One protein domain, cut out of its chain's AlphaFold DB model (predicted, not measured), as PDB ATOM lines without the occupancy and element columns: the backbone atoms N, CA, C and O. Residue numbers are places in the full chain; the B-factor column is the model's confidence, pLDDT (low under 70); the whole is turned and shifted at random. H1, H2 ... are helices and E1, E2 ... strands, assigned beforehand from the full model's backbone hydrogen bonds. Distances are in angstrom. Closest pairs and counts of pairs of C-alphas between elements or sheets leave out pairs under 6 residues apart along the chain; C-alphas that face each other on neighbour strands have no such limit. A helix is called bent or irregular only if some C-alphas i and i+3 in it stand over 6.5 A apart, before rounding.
ATOM      1  N   PRO A   5      43.279  35.102  32.353       94.75
ATOM      2  CA  PRO A   5      42.029  35.818  32.620       94.75
ATOM      3  C   PRO A   5      42.141  36.864  33.739       94.75
ATOM      4  O   PRO A   5      41.600  37.960  33.616       94.75
ATOM      5  N   LEU A   6      42.902  36.571  34.801       95.25
ATOM      6  CA  LEU A   6      43.132  37.523  35.892       95.25
ATOM      7  C   LEU A   6      44.005  38.701  35.452       95.25
ATOM      8  O   LEU A   6      43.743  39.836  35.840       95.25
ATOM      9  N   MET A   7      45.036  38.447  34.643       95.25
ATOM     10  CA  MET A   7      45.902  39.518  34.144       95.25
ATOM     11  C   MET A   7      45.165  40.436  33.161       95.25
ATOM     12  O   MET A   7      45.335  41.652  33.222       95.25
ATOM     13  N   VAL A   8      44.308  39.872  32.303       95.62
ATOM     14  CA  VAL A   8      43.430  40.637  31.402       95.62
ATOM     15  C   VAL A   8      42.432  41.476  32.200       95.62
ATOM     16  O   VAL A   8      42.259  42.657  31.910       95.62
ATOM     17  N   TYR A   9      41.822  40.910  33.245       96.56
ATOM     18  CA  TYR A   9      40.952  41.673  34.141       96.56
ATOM     19  C   TYR A   9      41.693  42.826  34.827       96.56
ATOM     20  O   TYR A   9      41.192  43.947  34.847       96.56
ATOM     21  N   ALA A  10      42.902  42.591  35.340       96.19
ATOM     22  CA  ALA A  10      43.692  43.643  35.972       96.19
ATOM     23  C   ALA A  10      44.049  44.773  34.992       96.19
ATOM     24  O   ALA A  10      43.967  45.947  35.351       96.19
ATOM     25  N   LEU A  11      44.397  44.434  33.745       96.06
ATOM     26  CA  LEU A  11      44.586  45.412  32.671       96.06
ATOM     27  C   LEU A  11      43.318  46.235  32.427       96.06
ATOM     28  O   LEU A  11      43.394  47.461  32.375       96.06
ATOM     29  N   HIS A  12      42.160  45.579  32.330       95.69
ATOM     30  CA  HIS A  12      40.873  46.253  32.178       95.69
ATOM     31  C   HIS A  12      40.602  47.212  33.348       95.69
ATOM     32  O   HIS A  12      40.337  48.391  33.123       95.69
ATOM     33  N   ALA A  13      40.733  46.743  34.591       95.31
ATOM     34  CA  ALA A  13      40.504  47.557  35.784       95.31
ATOM     35  C   ALA A  13      41.392  48.813  35.804       95.31
ATOM     36  O   ALA A  13      40.906  49.912  36.061       95.31
ATOM     37  N   MET A  14      42.674  48.675  35.455       93.75
ATOM     38  CA  MET A  14      43.588  49.816  35.369       93.75
ATOM     39  C   MET A  14      43.261  50.764  34.216       93.75
ATOM     40  O   MET A  14      43.364  51.975  34.388       93.75
ATOM     41  N   HIS A  15      42.864  50.241  33.055       93.31
ATOM     42  CA  HIS A  15      42.509  51.065  31.899       93.31
ATOM     43  C   HIS A  15      41.309  51.978  32.193       93.31
ATOM     44  O   HIS A  15      41.267  53.119  31.737       93.31
ATOM     45  N   PHE A  16      40.352  51.496  32.989       93.00
ATOM     46  CA  PHE A  16      39.155  52.247  33.370       93.00
ATOM     47  C   PHE A  16      39.281  53.008  34.699       93.00
ATOM     48  O   PHE A  16      38.310  53.636  35.130       93.00
ATOM     49  N   ALA A  17      40.454  53.011  35.338       92.00
ATOM     50  CA  ALA A  17      40.693  53.749  36.573       92.00
ATOM     51  C   ALA A  17      40.713  55.270  36.311       92.00
ATOM     52  O   ALA A  17      41.595  55.790  35.626       92.00
ATOM     53  N   LYS A  18      39.730  55.998  36.859       89.75
ATOM     54  CA  LYS A  18      39.525  57.436  36.575       89.75
ATOM     55  C   LYS A  18      40.174  58.364  37.594       89.75
ATOM     56  O   LYS A  18      40.629  59.448  37.240       89.75
ATOM     57  N   ASP A  19      40.193  57.962  38.855       90.06
ATOM     58  CA  ASP A  19      40.709  58.751  39.969       90.06
ATOM     59  C   ASP A  19      42.099  58.268  40.414       90.06
ATOM     60  O   ASP A  19      42.617  57.249  39.959       90.06
ATOM     61  N   GLU A  20      42.772  59.052  41.256       87.19
ATOM     62  CA  GLU A  20      44.103  58.701  41.762       87.19
ATOM     63  C   GLU A  20      44.096  57.447  42.645       87.19
ATOM     64  O   GLU A  20      45.008  56.631  42.518       87.19
ATOM     65  N   ALA A  21      43.064  57.248  43.472       88.56
ATOM     66  CA  ALA A  21      42.994  56.100  44.370       88.56
ATOM     67  C   ALA A  21      42.905  54.796  43.567       88.56
ATOM     68  O   ALA A  21      43.748  53.916  43.750       88.56
ATOM     69  N   SER A  22      41.998  54.720  42.590       88.81
ATOM     70  CA  SER A  22      41.874  53.578  41.673       88.81
ATOM     71  C   SER A  22      43.176  53.308  40.906       88.81
ATOM     72  O   SER A  22      43.625  52.169  40.793       88.81
ATOM     73  N   ARG A  23      43.854  54.358  40.424       89.81
ATOM     74  CA  ARG A  23      45.131  54.224  39.694       89.81
ATOM     75  C   ARG A  23      46.290  53.783  40.594       89.81
ATOM     76  O   ARG A  23      47.250  53.175  40.116       89.81
ATOM     77  N   SER A  24      46.210  54.074  41.892       88.44
ATOM     78  CA  SER A  24      47.231  53.717  42.882       88.44
ATOM     79  C   SER A  24      47.176  52.256  43.334       88.44
ATOM     80  O   SER A  24      48.181  51.753  43.844       88.44
ATOM     81  N   GLN A  25      46.058  51.555  43.102       91.44
ATOM     82  CA  GLN A  25      45.847  50.193  43.590       91.44
ATOM     83  C   GLN A  25      46.965  49.235  43.160       91.44
ATOM     84  O   GLN A  25      47.500  49.285  42.045       91.44
ATOM     85  N   THR A  26      47.361  48.341  44.062       91.12
ATOM     86  CA  THR A  26      48.269  47.239  43.720       91.12
ATOM     87  C   THR A  26      47.512  46.147  42.960       91.12
ATOM     88  O   THR A  26      46.283  46.137  42.936       91.12
ATOM     89  N   LEU A  27      48.236  45.211  42.335       91.94
ATOM     90  CA  LEU A  27      47.587  44.065  41.691       91.94
ATOM     91  C   LEU A  27      46.766  43.245  42.698       91.94
ATOM     92  O   LEU A  27      45.688  42.783  42.351       91.94
ATOM     93  N   ASP A  28      47.254  43.099  43.932       92.75
ATOM     94  CA  ASP A  28      46.526  42.386  44.983       92.75
ATOM     95  C   ASP A  28      45.236  43.121  45.356       92.75
ATOM     96  O   ASP A  28      44.181  42.505  45.333       92.75
ATOM     97  N   MET A  29      45.274  44.447  45.540       93.56
ATOM     98  CA  MET A  29      44.066  45.237  45.832       93.56
ATOM     99  C   MET A  29      42.998  45.120  44.735       93.56
ATOM    100  O   MET A  29      41.823  44.951  45.037       93.56
ATOM    101  N   ILE A  30      43.397  45.158  43.458       95.00
ATOM    102  CA  ILE A  30      42.465  44.994  42.325       95.00
ATOM    103  C   ILE A  30      41.770  43.622  42.366       95.00
ATOM    104  O   ILE A  30      40.608  43.487  41.973       95.00
ATOM    105  N   LEU A  31      42.491  42.584  42.793       95.25
ATOM    106  CA  LEU A  31      41.976  41.217  42.853       95.25
ATOM    107  C   LEU A  31      41.193  40.946  44.142       95.25
ATOM    108  O   LEU A  31      40.231  40.184  44.093       95.25
ATOM    109  N   ASP A  32      41.535  41.615  45.239       94.69
ATOM    110  CA  ASP A  32      40.738  41.630  46.465       94.69
ATOM    111  C   ASP A  32      39.368  42.275  46.189       94.69
ATOM    112  O   ASP A  32      38.334  41.707  46.542       94.69
ATOM    113  N   ASP A  33      39.324  43.393  45.454       95.25
ATOM    114  CA  ASP A  33      38.066  44.025  45.026       95.25
ATOM    115  C   ASP A  33      37.214  43.091  44.147       95.25
ATOM    116  O   ASP A  33      35.982  43.089  44.236       95.25
ATOM    117  N   LEU A  34      37.855  42.295  43.281       96.50
ATOM    118  CA  LEU A  34      37.184  41.274  42.471       96.50
ATOM    119  C   LEU A  34      36.594  40.158  43.345       96.50
ATOM    120  O   LEU A  34      35.504  39.672  43.047       96.50
ATOM    121  N   GLU A  35      37.299  39.750  44.401       95.38
ATOM    122  CA  GLU A  35      36.836  38.730  45.343       95.38
ATOM    123  C   GLU A  35      35.632  39.207  46.167       95.38
ATOM    124  O   GLU A  35      34.694  38.431  46.369       95.38
ATOM    125  N   GLN A  36      35.611  40.477  46.586       96.88
ATOM    126  CA  GLN A  36      34.494  41.045  47.352       96.88
ATOM    127  C   GLN A  36      33.223  41.223  46.513       96.88
ATOM    128  O   GLN A  36      32.115  40.981  46.993       96.88
ATOM    129  N   GLU A  37      33.363  41.623  45.249       96.75
ATOM    130  CA  GLU A  37      32.227  41.952  44.381       96.75
ATOM    131  C   GLU A  37      32.337  41.258  43.007       96.75
ATOM    132  O   GLU A  37      32.469  41.916  41.967       96.75
ATOM    133  N   PRO A  38      32.255  39.914  42.948       96.69
ATOM    134  CA  PRO A  38      32.536  39.147  41.732       96.69
ATOM    135  C   PRO A  38      31.460  39.293  40.650       96.69
ATOM    136  O   PRO A  38      31.694  38.951  39.494       96.69
ATOM    137  N   THR A  39      30.263  39.779  40.997       97.00
ATOM    138  CA  THR A  39      29.113  39.826  40.081       97.00
ATOM    139  C   THR A  39      28.778  41.212  39.546       97.00
ATOM    140  O   THR A  39      27.822  41.334  38.782       97.00
ATOM    141  N   LEU A  40      29.522  42.248  39.946       95.81
ATOM    142  CA  LEU A  40      29.143  43.640  39.688       95.81
ATOM    143  C   LEU A  40      29.188  44.015  38.198       95.81
ATOM    144  O   LEU A  40      28.333  44.761  37.727       95.81
ATOM    145  N   THR A  41      30.156  43.482  37.448       95.75
ATOM    146  CA  THR A  41      30.288  43.711  36.000       95.75
ATOM    147  C   THR A  41      30.444  42.396  35.242       95.75
ATOM    148  O   THR A  41      30.625  41.327  35.832       95.75
ATOM    149  N   GLU A  42      30.342  42.445  33.915       94.69
ATOM    150  CA  GLU A  42      30.573  41.274  33.068       94.69
ATOM    151  C   GLU A  42      32.017  40.775  33.175       94.69
ATOM    152  O   GLU A  42      32.246  39.578  33.351       94.69
ATOM    153  N   GLU A  43      32.982  41.688  33.178       94.94
ATOM    154  CA  GLU A  43      34.406  41.390  33.299       94.94
ATOM    155  C   GLU A  43      34.723  40.744  34.646       94.94
ATOM    156  O   GLU A  43      35.455  39.755  34.697       94.94
ATOM    157  N   ARG A  44      34.111  41.244  35.730       96.75
ATOM    158  CA  ARG A  44      34.222  40.638  37.063       96.75
ATOM    159  C   ARG A  44      33.645  39.224  37.078       96.75
ATOM    160  O   ARG A  44      34.336  38.298  37.494       96.75
ATOM    161  N   ARG A  45      32.440  39.015  36.527       95.62
ATOM    162  CA  ARG A  45      31.821  37.675  36.444       95.62
ATOM    163  C   ARG A  45      32.671  36.692  35.652       95.62
ATOM    164  O   ARG A  45      32.735  35.517  36.006       95.62
ATOM    165  N   ARG A  46      33.318  37.170  34.592       94.69
ATOM    166  CA  ARG A  46      34.190  36.372  33.732       94.69
ATOM    167  C   ARG A  46      35.517  36.024  34.413       94.69
ATOM    168  O   ARG A  46      35.993  34.901  34.269       94.69
ATOM    169  N   ALA A  47      36.093  36.948  35.180       96.12
ATOM    170  CA  ALA A  47      37.381  36.765  35.850       96.12
ATOM    171  C   ALA A  47      37.283  36.030  37.197       96.12
ATOM    172  O   ALA A  47      38.185  35.266  37.542       96.12
ATOM    173  N   ALA A  48      36.194  36.215  37.949       96.12
ATOM    174  CA  ALA A  48      36.023  35.684  39.303       96.12
ATOM    175  C   ALA A  48      36.246  34.160  39.439       96.12
ATOM    176  O   ALA A  48      36.900  33.745  40.398       96.12
ATOM    177  N   PRO A  49      35.811  33.293  38.497       95.31
ATOM    178  CA  PRO A  49      36.094  31.856  38.569       95.31
ATOM    179  C   PRO A  49      37.590  31.511  38.585       95.31
ATOM    180  O   PRO A  49      37.980  30.443  39.065       95.31
ATOM    181  N   PHE A  50      38.427  32.415  38.077       95.44
ATOM    182  CA  PHE A  50      39.873  32.262  37.998       95.44
ATOM    183  C   PHE A  50      40.607  32.839  39.211       95.44
ATOM    184  O   PHE A  50      41.835  32.770  39.248       95.44
ATOM    185  N   LEU A  51      39.907  33.360  40.226       93.75
ATOM    186  CA  LEU A  51      40.543  33.803  41.467       93.75
ATOM    187  C   LEU A  51      41.411  32.687  42.067       93.75
ATOM    188  O   LEU A  51      41.053  31.502  42.081       93.75
ATOM    189  N   HIS A  52      42.605  33.090  42.506       92.81
ATOM    190  CA  HIS A  52      43.677  32.219  43.002       92.81
ATOM    191  C   HIS A  52      44.149  31.134  42.020       92.81
ATOM    192  O   HIS A  52      44.765  30.153  42.446       92.81
ATOM    193  N   CYS A  53      43.861  31.268  40.723       94.12
ATOM    194  CA  CYS A  53      44.353  30.348  39.707       94.12
ATOM    195  C   CYS A  53      45.700  30.817  39.154       94.12
ATOM    196  O   CYS A  53      45.899  31.975  38.780       94.12
ATOM    197  N   PHE A  54      46.629  29.874  39.065       91.81
ATOM    198  CA  PHE A  54      47.978  30.102  38.575       91.81
ATOM    199  C   PHE A  54      48.277  29.162  37.418       91.81
ATOM    200  O   PHE A  54      47.893  27.992  37.433       91.81
ATOM    201  N   GLN A  55      49.006  29.670  36.433       88.25
ATOM    202  CA  GLN A  55      49.547  28.857  35.353       88.25
ATOM    203  C   GLN A  55      51.006  28.520  35.668       88.25
ATOM    204  O   GLN A  55      51.798  29.402  36.043       88.25
ATOM    205  N   LEU A  56      51.345  27.233  35.572       83.25
ATOM    206  CA  LEU A  56      52.721  26.759  35.707       83.25
ATOM    207  C   LEU A  56      53.409  26.853  34.353       83.25
ATOM    208  O   LEU A  56      52.850  26.424  33.349       83.25
ATOM    209  N   LEU A  73      54.060  17.134  34.332       86.38
ATOM    210  CA  LEU A  73      53.827  16.830  35.736       86.38
ATOM    211  C   LEU A  73      52.802  15.706  35.864       86.38
ATOM    212  O   LEU A  73      51.724  15.775  35.269       86.38
ATOM    213  N   LEU A  74      53.105  14.684  36.666       87.19
ATOM    214  CA  LEU A  74      52.088  13.726  37.085       87.19
ATOM    215  C   LEU A  74      51.189  14.392  38.129       87.19
ATOM    216  O   LEU A  74      51.629  14.716  39.230       87.19
ATOM    217  N   VAL A  75      49.928  14.588  37.770       86.50
ATOM    218  CA  VAL A  75      48.892  15.099  38.658       86.50
ATOM    219  C   VAL A  75      48.097  13.907  39.155       86.50
ATOM    220  O   VAL A  75      47.491  13.182  38.364       86.50
ATOM    221  N   TRP A  76      48.139  13.683  40.465       83.50
ATOM    222  CA  TRP A  76      47.328  12.664  41.122       83.50
ATOM    223  C   TRP A  76      45.845  13.021  41.052       83.50
ATOM    224  O   TRP A  76      45.481  14.134  40.677       83.50
ATOM    225  N   SER A  77      44.992  12.058  41.388       81.94
ATOM    226  CA  SER A  77      43.547  12.245  41.356       81.94
ATOM    227  C   SER A  77      43.123  13.420  42.242       81.94
ATOM    228  O   SER A  77      43.122  13.318  43.469       81.94
ATOM    229  N   SER A  78      42.758  14.528  41.601       81.12
ATOM    230  CA  SER A  78      42.388  15.784  42.252       81.12
ATOM    231  C   SER A  78      41.070  16.306  41.682       81.12
ATOM    232  O   SER A  78      40.815  16.130  40.482       81.12
ATOM    233  N   PRO A  79      40.229  16.969  42.501       85.06
ATOM    234  CA  PRO A  79      39.025  17.608  41.994       85.06
ATOM    235  C   PRO A  79      39.396  18.617  40.908       85.06
ATOM    236  O   PRO A  79      40.408  19.317  41.002       85.06
ATOM    237  N   THR A  80      38.607  18.638  39.840       88.75
ATOM    238  CA  THR A  80      38.910  19.430  38.652       88.75
ATOM    239  C   THR A  80      37.661  20.147  38.163       88.75
ATOM    240  O   THR A  80      36.619  19.517  37.987       88.75
ATOM    241  N   THR A  81      37.788  21.442  37.888       90.50
ATOM    242  CA  THR A  81      36.733  22.267  37.286       90.50
ATOM    243  C   THR A  81      37.105  22.590  35.840       90.50
ATOM    244  O   THR A  81      38.234  22.996  35.569       90.50
ATOM    245  N   TYR A  82      36.172  22.425  34.901       91.50
ATOM    246  CA  TYR A  82      36.353  22.849  33.509       91.50
ATOM    247  C   TYR A  82      35.553  24.116  33.244       91.50
ATOM    248  O   TYR A  82      34.385  24.187  33.617       91.50
ATOM    249  N   LEU A  83      36.186  25.093  32.602       93.56
ATOM    250  CA  LEU A  83      35.562  26.356  32.217       93.56
ATOM    251  C   LEU A  83      35.911  26.669  30.769       93.56
ATOM    252  O   LEU A  83      37.049  26.462  30.355       93.56
ATOM    253  N   ASP A  84      34.948  27.203  30.031       92.44
ATOM    254  CA  ASP A  84      35.173  27.742  28.694       92.44
ATOM    255  C   ASP A  84      35.185  29.268  28.793       92.44
ATOM    256  O   ASP A  84      34.233  29.882  29.273       92.44
ATOM    257  N   ASP A  85      36.293  29.873  28.377       89.19
ATOM    258  CA  ASP A  85      36.461  31.318  28.318       89.19
ATOM    259  C   ASP A  85      36.379  31.776  26.864       89.19
ATOM    260  O   ASP A  85      37.196  31.382  26.024       89.19
ATOM    261  N   VAL A  86      35.367  32.585  26.563       87.25
ATOM    262  CA  VAL A  86      35.062  33.025  25.201       87.25
ATOM    263  C   VAL A  86      35.517  34.468  25.032       87.25
ATOM    264  O   VAL A  86      34.970  35.380  25.648       87.25
ATOM    265  N   GLU A  87      36.513  34.684  24.175       80.25
ATOM    266  CA  GLU A  87      37.007  36.006  23.795       80.25
ATOM    267  C   GLU A  87      36.797  36.226  22.293       80.25
ATOM    268  O   GLU A  87      37.535  35.705  21.452       80.25
ATOM    269  N   GLY A  88      35.757  36.986  21.940       83.44
ATOM    270  CA  GLY A  88      35.365  37.173  20.544       83.44
ATOM    271  C   GLY A  88      34.989  35.839  19.892       83.44
ATOM    272  O   GLY A  88      34.048  35.179  20.325       83.44
ATOM    273  N   THR A  89      35.721  35.435  18.850       82.25
ATOM    274  CA  THR A  89      35.521  34.148  18.155       82.25
ATOM    275  C   THR A  89      36.372  33.009  18.717       82.25
ATOM    276  O   THR A  89      36.203  31.860  18.308       82.25
ATOM    277  N   GLN A  90      37.296  33.297  19.636       85.56
ATOM    278  CA  GLN A  90      38.199  32.303  20.204       85.56
ATOM    279  C   GLN A  90      37.639  31.777  21.525       85.56
ATOM    280  O   GLN A  90      37.276  32.547  22.409       85.56
ATOM    281  N   THR A  91      37.595  30.453  21.672       89.19
ATOM    282  CA  THR A  91      37.234  29.795  22.934       89.19
ATOM    283  C   THR A  91      38.459  29.091  23.493       89.19
ATOM    284  O   THR A  91      39.022  28.214  22.838       89.19
ATOM    285  N   THR A  92      38.864  29.463  24.705       90.75
ATOM    286  CA  THR A  92      39.922  28.770  25.445       90.75
ATOM    287  C   THR A  92      39.284  27.940  26.543       90.75
ATOM    288  O   THR A  92      38.630  28.476  27.435       90.75
ATOM    289  N   ARG A  93      39.490  26.623  26.504       92.44
ATOM    290  CA  ARG A  93      39.064  25.743  27.594       92.44
ATOM    291  C   ARG A  93      40.132  25.709  28.677       92.44
ATOM    292  O   ARG A  93      41.290  25.397  28.403       92.44
ATOM    293  N   TYR A  94      39.731  25.957  29.912       93.19
ATOM    294  CA  TYR A  94      40.569  25.848  31.094       93.19
ATOM    295  C   TYR A  94      40.193  24.626  31.920       93.19
ATOM    296  O   TYR A  94      39.030  24.236  32.024       93.19
ATOM    297  N   CYS A  95      41.209  24.030  32.529       92.69
ATOM    298  CA  CYS A  95      41.092  22.903  33.432       92.69
ATOM    299  C   CYS A  95      41.746  23.271  34.765       92.69
ATOM    300  O   CYS A  95      42.970  23.284  34.880       92.69
ATOM    301  N   ILE A  96      40.936  23.614  35.758       93.31
ATOM    302  CA  ILE A  96      41.387  24.075  37.071       93.31
ATOM    303  C   ILE A  96      41.533  22.868  37.989       93.31
ATOM    304  O   ILE A  96      40.544  22.223  38.330       93.31
ATOM    305  N   VAL A  97      42.762  22.582  38.404       91.69
ATOM    306  CA  VAL A  97      43.080  21.620  39.459       91.69
ATOM    307  C   VAL A  97      42.839  22.300  40.803       91.69
ATOM    308  O   VAL A  97      43.481  23.301  41.132       91.69
ATOM    309  N   GLU A  98      41.886  21.770  41.561       88.56
ATOM    310  CA  GLU A  98      41.464  22.324  42.845       88.56
ATOM    311  C   GLU A  98      42.397  21.878  43.979       88.56
ATOM    312  O   GLU A  98      42.876  20.741  44.015       88.56
ATOM    313  N   HIS A  99      42.607  22.758  44.959       80.88
ATOM    314  CA  HIS A  99      43.224  22.378  46.228       80.88
ATOM    315  C   HIS A  99      42.292  21.415  46.990       80.88
ATOM    316  O   HIS A  99      41.081  21.635  47.013       80.88
ATOM    317  N   HIS A 100      42.849  20.387  47.645       67.81
ATOM    318  CA  HIS A 100      42.171  19.212  48.244       67.81
ATOM    319  C   HIS A 100      41.045  19.469  49.276       67.81
ATOM    320  O   HIS A 100      40.530  18.525  49.869       67.81
ATOM    321  N   ASN A 101      40.618  20.713  49.490       55.38
ATOM    322  CA  ASN A 101      39.694  21.092  50.558       55.38
ATOM    323  C   ASN A 101      38.233  21.257  50.110       55.38
ATOM    324  O   ASN A 101      37.393  21.590  50.943       55.38
ATOM    325  N   ARG A 102      37.894  21.052  48.828       54.97
ATOM    326  CA  ARG A 102      36.491  21.092  48.379       54.97
ATOM    327  C   ARG A 102      35.922  19.679  48.202       54.97
ATOM    328  O   ARG A 102      36.468  18.922  47.406       54.97
ATOM    329  N   PRO A 103      34.786  19.340  48.842       49.84
ATOM    330  CA  PRO A 103      34.108  18.049  48.669       49.84
ATOM    331  C   PRO A 103      33.377  17.913  47.314       49.84
ATOM    332  O   PRO A 103      32.453  17.117  47.173       49.84
ATOM    333  N   GLY A 104      33.751  18.707  46.307       50.88
ATOM    334  CA  GLY A 104      33.024  18.823  45.048       50.88
ATOM    335  C   GLY A 104      33.685  18.062  43.905       50.88
ATOM    336  O   GLY A 104      34.773  18.432  43.483       50.88
ATOM    337  N   SER A 105      32.931  17.108  43.348       55.66
ATOM    338  CA  SER A 105      33.073  16.513  42.010       55.66
ATOM    339  C   SER A 105      34.158  15.441  41.814       55.66
ATOM    340  O   SER A 105      35.344  15.683  42.006       55.66
ATOM    341  N   VAL A 106      33.676  14.262  41.386       60.88
ATOM    342  CA  VAL A 106      34.330  13.139  40.684       60.88
ATOM    343  C   VAL A 106      35.859  13.185  40.705       60.88
ATOM    344  O   VAL A 106      36.466  13.994  40.007       60.88
ATOM    345  N   GLN A 107      36.483  12.274  41.462       67.12
ATOM    346  CA  GLN A 107      37.926  12.033  41.386       67.12
ATOM    347  C   GLN A 107      38.313  11.789  39.921       67.12
ATOM    348  O   GLN A 107      38.041  10.723  39.366       67.12
ATOM    349  N   ALA A 108      38.922  12.788  39.280       71.25
ATOM    350  CA  ALA A 108      39.538  12.595  37.980       71.25
ATOM    351  C   ALA A 108      40.686  11.592  38.158       71.25
ATOM    352  O   ALA A 108      41.380  11.660  39.174       71.25
ATOM    353  N   PRO A 109      40.904  10.658  37.219       81.81
ATOM    354  CA  PRO A 109      42.051   9.769  37.301       81.81
ATOM    355  C   PRO A 109      43.349  10.581  37.269       81.81
ATOM    356  O   PRO A 109      43.401  11.682  36.709       81.81
ATOM    357  N   SER A 110      44.413  10.012  37.836       85.31
ATOM    358  CA  SER A 110      45.752  10.572  37.694       85.31
ATOM    359  C   SER A 110      46.082  10.784  36.217       85.31
ATOM    360  O   SER A 110      45.822   9.908  35.388       85.31
ATOM    361  N   ARG A 111      46.690  11.920  35.887       87.00
ATOM    362  CA  ARG A 111      47.026  12.279  34.506       87.00
ATOM    363  C   ARG A 111      48.358  13.002  34.438       87.00
ATOM    364  O   ARG A 111      48.744  13.709  35.366       87.00
ATOM    365  N   ARG A 112      49.047  12.867  33.309       87.00
ATOM    366  CA  ARG A 112      50.243  13.656  33.011       87.00
ATOM    367  C   ARG A 112      49.817  14.957  32.331       87.00
ATOM    368  O   ARG A 112      49.162  14.919  31.296       87.00
ATOM    369  N   VAL A 113      50.170  16.092  32.926       86.38
ATOM    370  CA  VAL A 113      49.919  17.432  32.381       86.38
ATOM    371  C   VAL A 113      51.212  17.940  31.746       86.38
ATOM    372  O   VAL A 113      52.209  18.032  32.460       86.38
ATOM    373  N   PRO A 114      51.241  18.261  30.443       82.69
ATOM    374  CA  PRO A 114      52.453  18.753  29.798       82.69
ATOM    375  C   PRO A 114      52.825  20.148  30.319       82.69
ATOM    376  O   PRO A 114      51.946  20.953  30.622       82.69
ATOM    377  N   PHE A 115      54.118  20.448  30.439       77.69
ATOM    378  CA  PHE A 115      54.604  21.793  30.786       77.69
ATOM    379  C   PHE A 115      54.665  22.722  29.573       77.69
ATOM    380  O   PHE A 115      54.458  23.927  29.701       77.69
ATOM    381  N   TYR A 116      54.949  22.147  28.408       76.75
ATOM    382  CA  TYR A 116      55.054  22.835  27.128       76.75
ATOM    383  C   TYR A 116      53.750  22.675  26.335       76.75
ATOM    384  O   TYR A 116      52.982  21.747  26.589       76.75
ATOM    385  N   ASP A 117      53.491  23.591  25.400       71.62
ATOM    386  CA  ASP A 117      52.377  23.514  24.439       71.62
ATOM    387  C   ASP A 117      50.971  23.388  25.064       71.62
ATOM    388  O   ASP A 117      50.021  22.912  24.430       71.62
ATOM    389  N   GLN A 118      50.800  23.835  26.314       73.75
ATOM    390  CA  GLN A 118      49.478  23.907  26.940       73.75
ATOM    391  C   GLN A 118      48.559  24.808  26.103       73.75
ATOM    392  O   GLN A 118      48.926  25.931  25.770       73.75
ATOM    393  N   GLY A 119      47.361  24.326  25.763       68.44
ATOM    394  CA  GLY A 119      46.412  25.054  24.913       68.44
ATOM    395  C   GLY A 119      46.489  24.725  23.416       68.44
ATOM    396  O   GLY A 119      45.512  24.966  22.713       68.44
ATOM    397  N   ALA A 120      47.580  24.129  22.913       71.56
ATOM    398  CA  ALA A 120      47.705  23.789  21.488       71.56
ATOM    399  C   ALA A 120      46.890  22.543  21.087       71.56
ATOM    400  O   ALA A 120      46.404  22.454  19.962       71.56
ATOM    401  N   GLN A 121      46.731  21.579  22.002       67.06
ATOM    402  CA  GLN A 121      46.020  20.311  21.756       67.06
ATOM    403  C   GLN A 121      44.992  19.954  22.842       67.06
ATOM    404  O   GLN A 121      44.499  18.830  22.901       67.06
ATOM    405  N   GLY A 122      44.669  20.881  23.744       82.12
ATOM    406  CA  GLY A 122      43.810  20.580  24.884       82.12
ATOM    407  C   GLY A 122      43.622  21.763  25.825       82.12
ATOM    408  O   GLY A 122      44.075  22.866  25.525       82.12
ATOM    409  N   PRO A 123      42.945  21.551  26.965       88.25
ATOM    410  CA  PRO A 123      42.663  22.628  27.893       88.25
ATOM    411  C   PRO A 123      43.935  23.146  28.573       88.25
ATOM    412  O   PRO A 123      44.838  22.377  28.913       88.25
ATOM    413  N   VAL A 124      43.976  24.450  28.837       90.38
ATOM    414  CA  VAL A 124      45.038  25.070  29.637       90.38
ATOM    415  C   VAL A 124      44.852  24.650  31.092       90.38
ATOM    416  O   VAL A 124      43.777  24.838  31.668       90.38
ATOM    417  N   THR A 125      45.884  24.059  31.695       92.00
ATOM    418  CA  THR A 125      45.792  23.583  33.080       92.00
ATOM    419  C   THR A 125      46.159  24.697  34.047       92.00
ATOM    420  O   THR A 125      47.260  25.243  34.003       92.00
ATOM    421  N   LEU A 126      45.241  25.000  34.958       93.62
ATOM    422  CA  LEU A 126      45.422  25.991  36.008       93.62
ATOM    423  C   LEU A 126      45.448  25.315  37.372       93.62
ATOM    424  O   LEU A 126      44.805  24.293  37.592       93.62
ATOM    425  N   TRP A 127      46.168  25.922  38.302       92.31
ATOM    426  CA  TRP A 127      46.316  25.444  39.668       92.31
ATOM    427  C   TRP A 127      45.657  26.440  40.594       92.31
ATOM    428  O   TRP A 127      46.121  27.580  40.688       92.31
ATOM    429  N   ARG A 128      44.584  26.034  41.274       92.38
ATOM    430  CA  ARG A 128      43.982  26.885  42.295       92.38
ATOM    431  C   ARG A 128      44.774  26.737  43.586       92.38
ATOM    432  O   ARG A 128      44.759  25.678  44.210       92.38
ATOM    433  N   ILE A 129      45.456  27.805  43.990       90.62
ATOM    434  CA  ILE A 129      46.267  27.849  45.209       90.62
ATOM    435  C   ILE A 129      45.737  28.991  46.086       90.62
ATOM    436  O   ILE A 129      46.204  30.124  45.963       90.62
ATOM    437  N   PRO A 130      44.737  28.723  46.950       85.38
ATOM    438  CA  PRO A 130      44.146  29.743  47.811       85.38
ATOM    439  C   PRO A 130      45.188  30.430  48.701       85.38
ATOM    440  O   PRO A 130      46.217  29.839  49.038       85.38
ATOM    441  N   MET A 131      44.891  31.661  49.126       82.25
ATOM    442  CA  MET A 131      45.719  32.450  50.059       82.25
ATOM    443  C   MET A 131      47.118  32.824  49.534       82.25
ATOM    444  O   MET A 131      48.002  33.199  50.307       82.25
ATOM    445  N   ARG A 132      47.364  32.706  48.226       82.88
ATOM    446  CA  ARG A 132      48.587  33.211  47.591       82.88
ATOM    447  C   ARG A 132      48.306  34.543  46.912       82.88
ATOM    448  O   ARG A 132      47.402  34.608  46.090       82.88
ATOM    449  N   SER A 133      49.119  35.554  47.234       86.25
ATOM    450  CA  SER A 133      49.091  36.881  46.602       86.25
ATOM    451  C   SER A 133      49.467  36.757  45.118       86.25
ATOM    452  O   SER A 133      50.602  36.368  44.796       86.25
ATOM    453  N   PRO A 134      48.541  37.054  44.188       87.25
ATOM    454  CA  PRO A 134      48.858  37.071  42.767       87.25
ATOM    455  C   PRO A 134      49.908  38.132  42.418       87.25
ATOM    456  O   PRO A 134      50.748  37.874  41.558       87.25
ATOM    457  N   GLY A 135      49.928  39.268  43.119       85.50
ATOM    458  CA  GLY A 135      50.938  40.323  43.015       85.50
ATOM    459  C   GLY A 135      52.353  39.826  43.286       85.50
ATOM    460  O   GLY A 135      53.259  40.058  42.481       85.50
ATOM    461  N   SER A 136      52.549  39.062  44.360       85.00
ATOM    462  CA  SER A 136      53.845  38.460  44.695       85.00
ATOM    463  C   SER A 136      54.305  37.469  43.622       85.00
ATOM    464  O   SER A 136      55.448  37.519  43.163       85.00
ATOM    465  N   PHE A 137      53.402  36.606  43.145       83.56
ATOM    466  CA  PHE A 137      53.714  35.665  42.064       83.56
ATOM    467  C   PHE A 137      53.976  36.364  40.728       83.56
ATOM    468  O   PHE A 137      54.799  35.884  39.947       83.56
ATOM    469  N   PHE A 138      53.298  37.478  40.458       86.88
ATOM    470  CA  PHE A 138      53.547  38.314  39.288       86.88
ATOM    471  C   PHE A 138      54.949  38.932  39.340       86.88
ATOM    472  O   PHE A 138      55.706  38.813  38.378       86.88
ATOM    473  N   GLY A 139      55.331  39.512  40.483       84.00
ATOM    474  CA  GLY A 139      56.673  40.061  40.701       84.00
ATOM    475  C   GLY A 139      57.774  39.012  40.528       84.00
ATOM    476  O   GLY A 139      58.736  39.243  39.796       84.00
ATOM    477  N   ASN A 140      57.592  37.820  41.103       81.31
ATOM    478  CA  ASN A 140      58.538  36.712  40.936       81.31
ATOM    479  C   ASN A 140      58.623  36.231  39.479       81.31
ATOM    480  O   ASN A 140      59.714  35.940  38.987       81.31
ATOM    481  N   ALA A 141      57.497  36.183  38.759       78.88
ATOM    482  CA  ALA A 141      57.497  35.830  37.339       78.88
ATOM    483  C   ALA A 141      58.292  36.844  36.498       78.88
ATOM    484  O   ALA A 141      59.009  36.439  35.585       78.88
ATOM    485  N   ALA A 142      58.243  38.136  36.849       73.81
ATOM    486  CA  ALA A 142      59.033  39.173  36.182       73.81
ATOM    487  C   ALA A 142      60.543  38.959  36.351       73.81
ATOM    488  O   ALA A 142      61.307  39.239  35.432       73.81
ATOM    489  N   THR A 143      60.969  38.448  37.509       70.62
ATOM    490  CA  THR A 143      62.384  38.151  37.782       70.62
ATOM    491  C   THR A 143      62.849  36.819  37.202       70.62
ATOM    492  O   THR A 143      64.017  36.680  36.859       70.62
ATOM    493  N   ALA A 144      61.945  35.845  37.071       67.12
ATOM    494  CA  ALA A 144      62.268  34.483  36.653       67.12
ATOM    495  C   ALA A 144      62.300  34.283  35.123       67.12
ATOM    496  O   ALA A 144      62.522  33.162  34.683       67.12
ATOM    497  N   MET A 145      62.097  35.354  34.338       61.03
ATOM    498  CA  MET A 145      62.192  35.390  32.869       61.03
ATOM    499  C   MET A 145      61.437  34.243  32.181       61.03
ATOM    500  O   MET A 145      62.033  33.317  31.643       61.03
ATOM    501  N   VAL A 146      60.102  34.320  32.184       60.59
ATOM    502  CA  VAL A 146      59.249  33.408  31.401       60.59
ATOM    503  C   VAL A 146      59.660  33.478  29.925       60.59
ATOM    504  O   VAL A 146      59.656  34.555  29.336       60.59
ATOM    505  N   ASP A 147      60.006  32.348  29.309       65.25
ATOM    506  CA  ASP A 147      60.357  32.329  27.888       65.25
ATOM    507  C   ASP A 147      59.113  32.600  27.018       65.25
ATOM    508  O   ASP A 147      58.146  31.829  27.015       65.25
ATOM    509  N   LYS A 148      59.159  33.687  26.232       69.50
ATOM    510  CA  LYS A 148      58.121  34.078  25.264       69.50
ATOM    511  C   LYS A 148      57.759  32.950  24.292       69.50
ATOM    512  O   LYS A 148      56.612  32.884  23.852       69.50
ATOM    513  N   ARG A 149      58.705  32.079  23.928       68.50
ATOM    514  CA  ARG A 149      58.511  31.026  22.916       68.50
ATOM    515  C   ARG A 149      57.544  29.937  23.374       68.50
ATOM    516  O   ARG A 149      56.844  29.385  22.536       68.50
ATOM    517  N   ALA A 150      57.470  29.662  24.676       65.12
ATOM    518  CA  ALA A 150      56.636  28.585  25.207       65.12
ATOM    519  C   ALA A 150      55.141  28.944  25.253       65.12
ATOM    520  O   ALA A 150      54.296  28.063  25.124       65.12
ATOM    521  N   TYR A 151      54.801  30.225  25.454       75.62
ATOM    522  CA  TYR A 151      53.410  30.694  25.433       75.62
ATOM    523  C   TYR A 151      53.332  32.190  25.057       75.62
ATOM    524  O   TYR A 151      53.166  33.048  25.934       75.62
ATOM    525  N   PRO A 152      53.404  32.534  23.755       80.62
ATOM    526  CA  PRO A 152      53.544  33.922  23.305       80.62
ATOM    527  C   PRO A 152      52.437  34.862  23.792       80.62
ATOM    528  O   PRO A 152      52.733  35.960  24.255       80.62
ATOM    529  N   ARG A 153      51.173  34.417  23.753       84.62
ATOM    530  CA  ARG A 153      50.014  35.235  24.156       84.62
ATOM    531  C   ARG A 153      50.005  35.556  25.652       84.62
ATOM    532  O   ARG A 153      49.712  36.676  26.045       84.62
ATOM    533  N   LEU A 154      50.334  34.581  26.499       85.50
ATOM    534  CA  LEU A 154      50.418  34.798  27.942       85.50
ATOM    535  C   LEU A 154      51.554  35.758  28.277       85.50
ATOM    536  O   LEU A 154      51.378  36.638  29.114       85.50
ATOM    537  N   TYR A 155      52.694  35.600  27.601       85.88
ATOM    538  CA  TYR A 155      53.830  36.497  27.754       85.88
ATOM    539  C   TYR A 155      53.493  37.931  27.320       85.88
ATOM    540  O   TYR A 155      53.864  38.878  28.002       85.88
ATOM    541  N   GLU A 156      52.753  38.102  26.225       89.50
ATOM    542  CA  GLU A 156      52.277  39.412  25.770       89.50
ATOM    543  C   GLU A 156      51.370  40.085  26.806       89.50
ATOM    544  O   GLU A 156      51.629  41.219  27.203       89.50
ATOM    545  N   VAL A 157      50.360  39.372  27.318       92.19
ATOM    546  CA  VAL A 157      49.483  39.889  28.386       92.19
ATOM    547  C   VAL A 157      50.292  40.240  29.637       92.19
ATOM    548  O   VAL A 157      50.053  41.272  30.261       92.19
ATOM    549  N   PHE A 158      51.266  39.402  29.993       91.38
ATOM    550  CA  PHE A 158      52.149  39.629  31.131       91.38
ATOM    551  C   PHE A 158      53.002  40.899  30.970       91.38
ATOM    552  O   PHE A 158      53.032  41.727  31.882       91.38
ATOM    553  N   GLU A 159      53.670  41.083  29.828       91.38
ATOM    554  CA  GLU A 159      54.484  42.278  29.571       91.38
ATOM    555  C   GLU A 159      53.624  43.538  29.464       91.38
ATOM    556  O   GLU A 159      54.019  44.570  30.006       91.38
ATOM    557  N   ASN A 160      52.432  43.453  28.868       93.44
ATOM    558  CA  ASN A 160      51.485  44.569  28.836       93.44
ATOM    559  C   ASN A 160      51.071  44.965  30.254       93.44
ATOM    560  O   ASN A 160      51.194  46.127  30.629       93.44
ATOM    561  N   LEU A 161      50.672  43.998  31.088       93.44
ATOM    562  CA  LEU A 161      50.323  44.255  32.484       93.44
ATOM    563  C   LEU A 161      51.497  44.890  33.238       93.44
ATOM    564  O   LEU A 161      51.332  45.914  33.897       93.44
ATOM    565  N   LYS A 162      52.706  44.347  33.096       91.81
ATOM    566  CA  LYS A 162      53.924  44.891  33.713       91.81
ATOM    567  C   LYS A 162      54.216  46.319  33.253       91.81
ATOM    568  O   LYS A 162      54.582  47.158  34.078       91.81
ATOM    569  N   PHE A 163      54.062  46.599  31.961       91.31
ATOM    570  CA  PHE A 163      54.247  47.928  31.390       91.31
ATOM    571  C   PHE A 163      53.218  48.913  31.948       91.31
ATOM    572  O   PHE A 163      53.606  49.947  32.495       91.31
ATOM    573  N   THR A 164      51.932  48.559  31.913       91.69
ATOM    574  CA  THR A 164      50.848  49.399  32.426       91.69
ATOM    575  C   THR A 164      51.023  49.679  33.915       91.69
ATOM    576  O   THR A 164      50.950  50.836  34.325       91.69
ATOM    577  N   LEU A 165      51.375  48.665  34.716       88.56
ATOM    578  CA  LEU A 165      51.654  48.817  36.148       88.56
ATOM    579  C   LEU A 165      52.794  49.804  36.433       88.56
ATOM    580  O   LEU A 165      52.763  50.493  37.451       88.56
ATOM    581  N   LYS A 166      53.806  49.862  35.562       86.69
ATOM    582  CA  LYS A 166      55.009  50.670  35.781       86.69
ATOM    583  C   LYS A 166      54.914  52.078  35.193       86.69
ATOM    584  O   LYS A 166      55.493  52.999  35.768       86.69
ATOM    585  N   TYR A 167      54.235  52.245  34.061       86.75
ATOM    586  CA  TYR A 167      54.333  53.470  33.264       86.75
ATOM    587  C   TYR A 167      52.991  54.120  32.919       86.75
ATOM    588  O   TYR A 167      52.953  55.337  32.769       86.75
ATOM    589  N   GLU A 168      51.893  53.368  32.827       85.81
ATOM    590  CA  GLU A 168      50.628  53.894  32.275       85.81
ATOM    591  C   GLU A 168      49.541  54.147  33.319       85.81
ATOM    592  O   GLU A 168      48.410  54.473  32.979       85.81
ATOM    593  N   ARG A 169      49.869  54.080  34.611       85.06
ATOM    594  CA  ARG A 169      48.904  54.398  35.676       85.06
ATOM    595  C   ARG A 169      48.548  55.885  35.757       85.06
ATOM    596  O   ARG A 169      47.708  56.266  36.561       85.06
TER     597      ARG A 169
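Overview. This is residues 5 to 56 and 73 to 169 of the 183 residues of an uncharacterized protein of Peniophora sp. CONT (UniProt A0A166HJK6). Two unlike halves lie end to end along the longest axis: a cluster of six helices, with H1 in its middle, and a strongly twisted wall of four strands, with the small strand pair E2 and E5 beyond it. H6 runs beside H1 and H3 crosses it, while H4 reaches from this cluster onto the sheet, over E3 and E4. The printed part has 149 residues, with H1 to H4, then E1 to E6, then H5 and H6 along the chain; the class is mixed, helices and strands. The larger sheet has the order E1, E6, E4, E3 and is mixed; the smaller, E2 and E5, is antiparallel. The whole is compact, with a radius of gyration of the C-alphas of 15.9 A and spans of 49 by 35 by 32 A.

Arrangement. H1, residues 5 to 15, and H2, residues 20 to 24, are close but not clearly touching, with C-alphas 14 and 23 6.4 A apart at the closest. H3, residues 27 to 36, touches H1 about perpendicular at 77 degrees, closest at C-alphas 10 and 30, 6.6 A. H4, residues 42 to 50, touches H1 at a steep tilt of 38 degrees, opposite ways, closest at C-alphas 5 and 47, 5.7 A. E1, residues 53 to 55, is an edge strand and antiparallel to E6, residues 124 to 128, with N 54 and O 127 2.9 A apart. E3, residues 80 to 87, and E4, residues 90 to 97, form a hairpin, with N 83 and O 94 3.0 A apart. E6 is parallel to E4, with N 126 and O 95 2.8 A apart. H4 is on this sheet at a height of 10.3 A, over E3 and only just over E4, with 3 C-alphas there. E2, residues 73 to 75, is antiparallel to E5, residues 111 to 114, with N 75 and O 111 2.8 A apart. H5, residues 134 to 143, touches H3 only at their ends, closest at C-alphas 27 and 135, 5.2 A. H6, residues 152 to 168, touches H1 with residues 157 to 164 alone, at a shallow tilt of 29 degrees, the same way, closest at C-alphas 11 and 161, 5.9 A. Each O i to N i+4 pair is within hydrogen-bond range in H1, H2, H3, H5 and H6, and 3 of 5 are in H4.

Along the chain. H1 begins at C-alpha 5 (42.029, 35.818, 32.620) and is 15.3 A long. H4 is only just irregular, with C-alphas 46 and 49 6.9 A apart. E3 measures 22.3 A and E4 22.6 A. H6, 22.1 A, ends at C-alpha 168 (50.628, 53.894, 32.275).

Size, cuts and confidence. The two farthest C-alphas, of Glu 20 and Pro 109, are 49.2 A apart. Residues 57 to 72 are not printed, and C-alphas 56 and 73 are 10.0 A apart across the cut. The link E4 to E5 is long, residues 98 to 110. Mean pLDDT of the printed part is 85.9; residues 100 to 107, 119, 121 and 144 to 150 are under 70.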